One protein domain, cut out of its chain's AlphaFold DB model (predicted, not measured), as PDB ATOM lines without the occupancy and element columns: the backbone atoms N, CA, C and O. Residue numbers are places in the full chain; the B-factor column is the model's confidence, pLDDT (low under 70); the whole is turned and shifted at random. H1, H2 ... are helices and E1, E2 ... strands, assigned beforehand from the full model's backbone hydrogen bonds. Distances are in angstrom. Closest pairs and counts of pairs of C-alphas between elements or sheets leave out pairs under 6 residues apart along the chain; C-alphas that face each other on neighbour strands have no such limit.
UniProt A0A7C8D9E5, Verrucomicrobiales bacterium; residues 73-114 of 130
ATOM      1  N   PHE A  73      -5.762 -48.814  14.052       93.19
ATOM      2  CA  PHE A  73      -6.018 -47.632  13.225       93.19
ATOM      3  C   PHE A  73      -6.499 -46.436  14.050       93.19
ATOM      4  O   PHE A  73      -6.159 -45.299  13.743       93.19
ATOM      5  N   GLU A  74      -7.233 -46.703  15.131       93.75
ATOM      6  CA  GLU A  74      -7.713 -45.695  16.083       93.75
ATOM      7  C   GLU A  74      -6.641 -45.252  17.084       93.75
ATOM      8  O   GLU A  74      -6.851 -44.278  17.808       93.75
ATOM      9  N   THR A  75      -5.495 -45.940  17.126       95.12
ATOM     10  CA  THR A  75      -4.449 -45.731  18.130       95.12
ATOM     11  C   THR A  75      -3.140 -45.227  17.510       95.12
ATOM     12  O   THR A  75      -3.035 -44.061  17.121       95.12
ATOM     13  N   TRP A  76      -2.114 -46.076  17.439       95.44
ATOM     14  CA  TRP A  76      -0.748 -45.683  17.090       95.44
ATOM     15  C   TRP A  76      -0.357 -45.987  15.648       95.44
ATOM     16  O   TRP A  76       0.765 -45.654  15.289       95.44
ATOM     17  N   ASP A  77      -1.207 -46.596  14.821       94.00
ATOM     18  CA  ASP A  77      -0.880 -46.919  13.425       94.00
ATOM     19  C   ASP A  77      -2.029 -46.562  12.466       94.00
ATOM     20  O   ASP A  77      -2.595 -47.447  11.813       94.00
ATOM     21  N   PRO A  78      -2.388 -45.265  12.356       93.00
ATOM     22  CA  PRO A  78      -3.368 -44.832  11.369       93.00
ATOM     23  C   PRO A  78      -2.847 -45.203   9.975       93.00
ATOM     24  O   PRO A  78      -1.686 -44.946   9.641       93.00
ATOM     25  N   LYS A  79      -3.689 -45.826   9.146       92.19
ATOM     26  CA  LYS A  79      -3.358 -46.189   7.759       92.19
ATOM     27  C   LYS A  79      -4.067 -45.236   6.787       92.19
ATOM     28  O   LYS A  79      -5.011 -45.661   6.117       92.19
ATOM     29  N   PRO A  80      -3.656 -43.951   6.703       89.94
ATOM     30  CA  PRO A  80      -4.339 -42.970   5.869       89.94
ATOM     31  C   PRO A  80      -4.338 -43.407   4.401       89.94
ATOM     32  O   PRO A  80      -3.368 -43.984   3.908       89.94
ATOM     33  N   GLY A  81      -5.446 -43.153   3.703       87.38
ATOM     34  CA  GLY A  81      -5.602 -43.496   2.287       87.38
ATOM     35  C   GLY A  81      -5.829 -44.984   1.999       87.38
ATOM     36  O   GLY A  81      -5.924 -45.370   0.834       87.38
ATOM     37  N   ARG A  82      -5.938 -45.844   3.021       88.94
ATOM     38  CA  ARG A  82      -6.363 -47.239   2.845       88.94
ATOM     39  C   ARG A  82      -7.855 -47.357   3.119       88.94
ATOM     40  O   ARG A  82      -8.335 -46.853   4.125       88.94
ATOM     41  N   ILE A  83      -8.559 -48.105   2.269       87.12
ATOM     42  CA  ILE A  83      -9.994 -48.411   2.434       87.12
ATOM     43  C   ILE A  83     -10.263 -49.044   3.810       87.12
ATOM     44  O   ILE A  83     -11.284 -48.789   4.433       87.12
ATOM     45  N   THR A  84      -9.308 -49.828   4.313       86.44
ATOM     46  CA  THR A  84      -9.382 -50.500   5.615       86.44
ATOM     47  C   THR A  84      -8.863 -49.650   6.780       86.44
ATOM     48  O   THR A  84      -8.722 -50.176   7.873       86.44
ATOM     49  N   GLY A  85      -8.491 -48.384   6.565       83.88
ATOM     50  CA  GLY A  85      -7.749 -47.559   7.529       83.88
ATOM     51  C   GLY A  85      -8.578 -46.923   8.645       83.88
ATOM     52  O   GLY A  85      -8.029 -46.132   9.406       83.88
ATOM     53  N   GLY A  86      -9.867 -47.253   8.745       85.81
ATOM     54  CA  GLY A  86     -10.797 -46.616   9.677       85.81
ATOM     55  C   GLY A  86     -11.181 -45.184   9.264       85.81
ATOM     56  O   GLY A  86     -10.637 -44.642   8.301       85.81
ATOM     57  N   PRO A  87     -12.148 -44.563   9.962       91.44
ATOM     58  CA  PRO A  87     -12.674 -43.242   9.602       91.44
ATOM     59  C   PRO A  87     -11.837 -42.072  10.146       91.44
ATOM     60  O   PRO A  87     -12.069 -40.926   9.763       91.44
ATOM     61  N   PHE A  88     -10.899 -42.343  11.055       94.31
ATOM     62  CA  PHE A  88     -10.180 -41.317  11.809       94.31
ATOM     63  C   PHE A  88      -8.965 -40.778  11.057       94.31
ATOM     64  O   PHE A  88      -8.280 -41.487  10.315       94.31
ATOM     65  N   ARG A  89      -8.679 -39.494  11.269       95.19
ATOM     66  CA  ARG A  89      -7.560 -38.803  10.624       95.19
ATOM     67  C   ARG A  89      -6.223 -39.194  11.247       95.19
ATOM     68  O   ARG A  89      -6.116 -39.516  12.428       95.19
ATOM     69  N   SER A  90      -5.182 -39.092  10.429       96.50
ATOM     70  CA  SER A  90      -3.786 -39.214  10.846       96.50
ATOM     71  C   SER A  90      -3.242 -37.834  11.222       96.50
ATOM     72  O   SER A  90      -3.304 -36.914  10.406       96.50
ATOM     73  N   ILE A  91      -2.694 -37.685  12.428       97.88
ATOM     74  CA  ILE A  91      -2.078 -36.445  12.924       97.88
ATOM     75  C   ILE A  91      -0.563 -36.621  13.109       97.88
ATOM     76  O   ILE A  91      -0.116 -37.723  13.448       97.88
ATOM     77  N   PRO A  92       0.251 -35.574  12.874       97.88
ATOM     78  CA  PRO A  92       1.689 -35.636  13.119       97.88
ATOM     79  C   PRO A  92       1.993 -35.761  14.619       97.88
ATOM     80  O   PRO A  92       1.212 -35.328  15.467       97.88
ATOM     81  N   THR A  93       3.146 -36.341  14.946       98.19
ATOM     82  CA  THR A  93       3.665 -36.436  16.322       98.19
ATOM     83  C   THR A  93       4.869 -35.513  16.538       98.19
ATOM     84  O   THR A  93       5.290 -34.819  15.613       98.19
ATOM     85  N   THR A  94       5.460 -35.517  17.739       97.62
ATOM     86  CA  THR A  94       6.734 -34.817  18.001       97.62
ATOM     87  C   THR A  94       7.910 -35.350  17.179       97.62
ATOM     88  O   THR A  94       8.890 -34.633  16.992       97.62
ATOM     89  N   ILE A  95       7.819 -36.575  16.651       97.44
ATOM     90  CA  ILE A  95       8.838 -37.168  15.782       97.44
ATOM     91  C   ILE A  95       8.438 -36.933  14.311       97.44
ATOM     92  O   ILE A  95       7.387 -37.430  13.883       97.44
ATOM     93  N   PRO A  96       9.259 -36.233  13.501       96.38
ATOM     94  CA  PRO A  96       8.971 -36.013  12.085       96.38
ATOM     95  C   PRO A  96       8.747 -37.322  11.319       96.38
ATOM     96  O   PRO A  96       9.500 -38.283  11.465       96.38
ATOM     97  N   GLY A  97       7.699 -37.362  10.493       94.44
ATOM     98  CA  GLY A  97       7.328 -38.543   9.704       94.44
ATOM     99  C   GLY A  97       6.608 -39.647  10.489       94.44
ATOM    100  O   GLY A  97       6.128 -40.604   9.883       94.44
ATOM    101  N   VAL A  98       6.469 -39.522  11.815       95.81
ATOM    102  CA  VAL A  98       5.653 -40.424  12.637       95.81
ATOM    103  C   VAL A  98       4.293 -39.789  12.893       95.81
ATOM    104  O   VAL A  98       4.196 -38.637  13.318       95.81
ATOM    105  N   HIS A  99       3.243 -40.573  12.659       96.38
ATOM    106  CA  HIS A  99       1.852 -40.157  12.815       96.38
ATOM    107  C   HIS A  99       1.066 -41.135  13.691       96.38
ATOM    108  O   HIS A  99       1.317 -42.345  13.614       96.38
ATOM    109  N   PHE A 100       0.101 -40.610  14.458       97.44
ATOM    110  CA  PHE A 100      -0.910 -41.353  15.234       97.44
ATOM    111  C   PHE A 100      -2.329 -40.921  14.843       97.44
ATOM    112  O   PHE A 100      -2.508 -39.954  14.105       97.44
ATOM    113  N   SER A 101      -3.334 -41.661  15.308       97.12
ATOM    114  CA  SER A 101      -4.742 -41.287  15.149       97.12
ATOM    115  C   SER A 101      -5.053 -39.963  15.854       97.12
ATOM    116  O   SER A 101      -4.507 -39.680  16.925       97.12
ATOM    117  N   GLU A 102      -5.975 -39.175  15.297       97.44
ATOM    118  CA  GLU A 102      -6.477 -37.935  15.906       97.44
ATOM    119  C   GLU A 102      -7.093 -38.137  17.301       97.44
ATOM    120  O   GLU A 102      -7.165 -37.191  18.083       97.44
ATOM    121  N   LEU A 103      -7.470 -39.373  17.646       97.19
ATOM    122  CA  LEU A 103      -7.968 -39.753  18.972       97.19
ATOM    123  C   LEU A 103      -6.872 -39.794  20.053       97.19
ATOM    124  O   LEU A 103      -7.180 -39.860  21.242       97.19
ATOM    125  N   MET A 104      -5.592 -39.738  19.668       97.38
ATOM    126  CA  MET A 104      -4.440 -39.896  20.566       97.38
ATOM    127  C   MET A 104      -3.537 -38.644  20.641       97.38
ATOM    128  O   MET A 104      -2.306 -38.778  20.622       97.38
ATOM    129  N   PRO A 105      -4.078 -37.414  20.790       97.88
ATOM    130  CA  PRO A 105      -3.283 -36.184  20.704       97.88
ATOM    131  C   PRO A 105      -2.235 -36.089  21.819       97.88
ATOM    132  O   PRO A 105      -1.109 -35.647  21.597       97.88
ATOM    133  N   ARG A 106      -2.564 -36.580  23.023       98.25
ATOM    134  CA  ARG A 106      -1.620 -36.607  24.148       98.25
ATOM    135  C   ARG A 106      -0.462 -37.564  23.891       98.25
ATOM    136  O   ARG A 106       0.672 -37.201  24.173       98.25
ATOM    137  N   CYS A 107      -0.713 -38.741  23.319       97.94
ATOM    138  CA  CYS A 107       0.364 -39.658  22.946       97.94
ATOM    139  C   CYS A 107       1.225 -39.083  21.819       97.94
ATOM    140  O   CYS A 107       2.444 -39.198  21.886       97.94
ATOM    141  N   ALA A 108       0.617 -38.423  20.827       98.12
ATOM    142  CA  ALA A 108       1.347 -37.769  19.741       98.12
ATOM    143  C   ALA A 108       2.310 -36.688  20.263       98.12
ATOM    144  O   ALA A 108       3.427 -36.571  19.760       98.12
ATOM    145  N   SER A 109       1.913 -35.965  21.317       98.38
ATOM    146  CA  SER A 109       2.737 -34.932  21.964       98.38
ATOM    147  C   SER A 109       3.941 -35.457  22.758       98.38
ATOM    148  O   SER A 109       4.810 -34.673  23.123       98.38
ATOM    149  N   ILE A 110       3.995 -36.761  23.048       98.06
ATOM    150  CA  ILE A 110       5.090 -37.393  23.804       98.06
ATOM    151  C   ILE A 110       5.715 -38.559  23.035       98.06
ATOM    152  O   ILE A 110       6.264 -39.470  23.651       98.06
ATOM    153  N   ALA A 111       5.595 -38.584  21.705       97.81
ATOM    154  CA  ALA A 111       6.018 -39.724  20.895       97.81
ATOM    155  C   ALA A 111       7.514 -40.051  21.057       97.81
ATOM    156  O   ALA A 111       7.878 -41.221  21.047       97.81
ATOM    157  N   ASP A 112       8.354 -39.045  21.311       97.38
ATOM    158  CA  ASP A 112       9.780 -39.162  21.660       97.38
ATOM    159  C   ASP A 112      10.052 -39.957  22.951       97.38
ATOM    160  O   ASP A 112      11.164 -40.438  23.163       97.38
ATOM    161  N   LYS A 113       9.032 -40.147  23.794       97.38
ATOM    162  CA  LYS A 113       9.096 -40.910  25.051       97.38
ATOM    163  C   LYS A 113       8.439 -42.286  24.950       97.38
ATOM    164  O   LYS A 113       8.386 -43.005  25.948       97.38
ATOM    165  N   LEU A 114       7.901 -42.644  23.784       96.81
ATOM    166  CA  LEU A 114       7.182 -43.895  23.564       96.81
ATOM    167  C   LEU A 114       8.008 -44.850  22.699       96.81
ATOM    168  O   LEU A 114       8.528 -44.479  21.653       96.81
TER     169      LEU A 114
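Overview. This is residues 73 to 114 of the 130 residues of a protein of Verrucomicrobiales bacterium (UniProt A0A7C8D9E5). Little regular structure is here: a chain mostly of loops with a small two-stranded hairpin, E1 and E2, near its middle and one short helix, H1, beside it. A long loop, residues 73 to 89, reaches to one end of the elongated outline, and Lys 113 lies toward the other. The printed part has 42 residues, of which 10 are in named elements, in the order E1, E2, H1; the class is mixed, helices and strands. It is compact, with a radius of gyration of the C-alphas of 9.7 A and spans of 30 by 17 by 12 A.

Arrangement. Look first at the hairpin of E1, residues 90 to 92, and E2, residues 99 to 101, antiparallel at 135 degrees. N 91 and O 100 are within hydrogen-bond range at 2.8 A. From there go to H1, residues 105 to 108: its closest C-alphas to E2 are those of Ala 108 and Phe 100, 6.2 A apart. H1 is too short for an O i to N i+4 pair; its one O i to N i+3 pair is within range.

Along the chain. Find C-alpha 90 at (-3.786, -39.214, 10.846); E1 runs 6.9 A from there. E2 measures 7.1 A. H1 runs 5.0 A and ends at C-alpha 108, (1.347, -37.769, 19.741).

Size, cuts and confidence. The C-alphas of Ile 83 and Lys 113 are the two farthest apart, 30.5 A. The printed part has no cut, neither link is long, and no printed residue is under 70 in pLDDT.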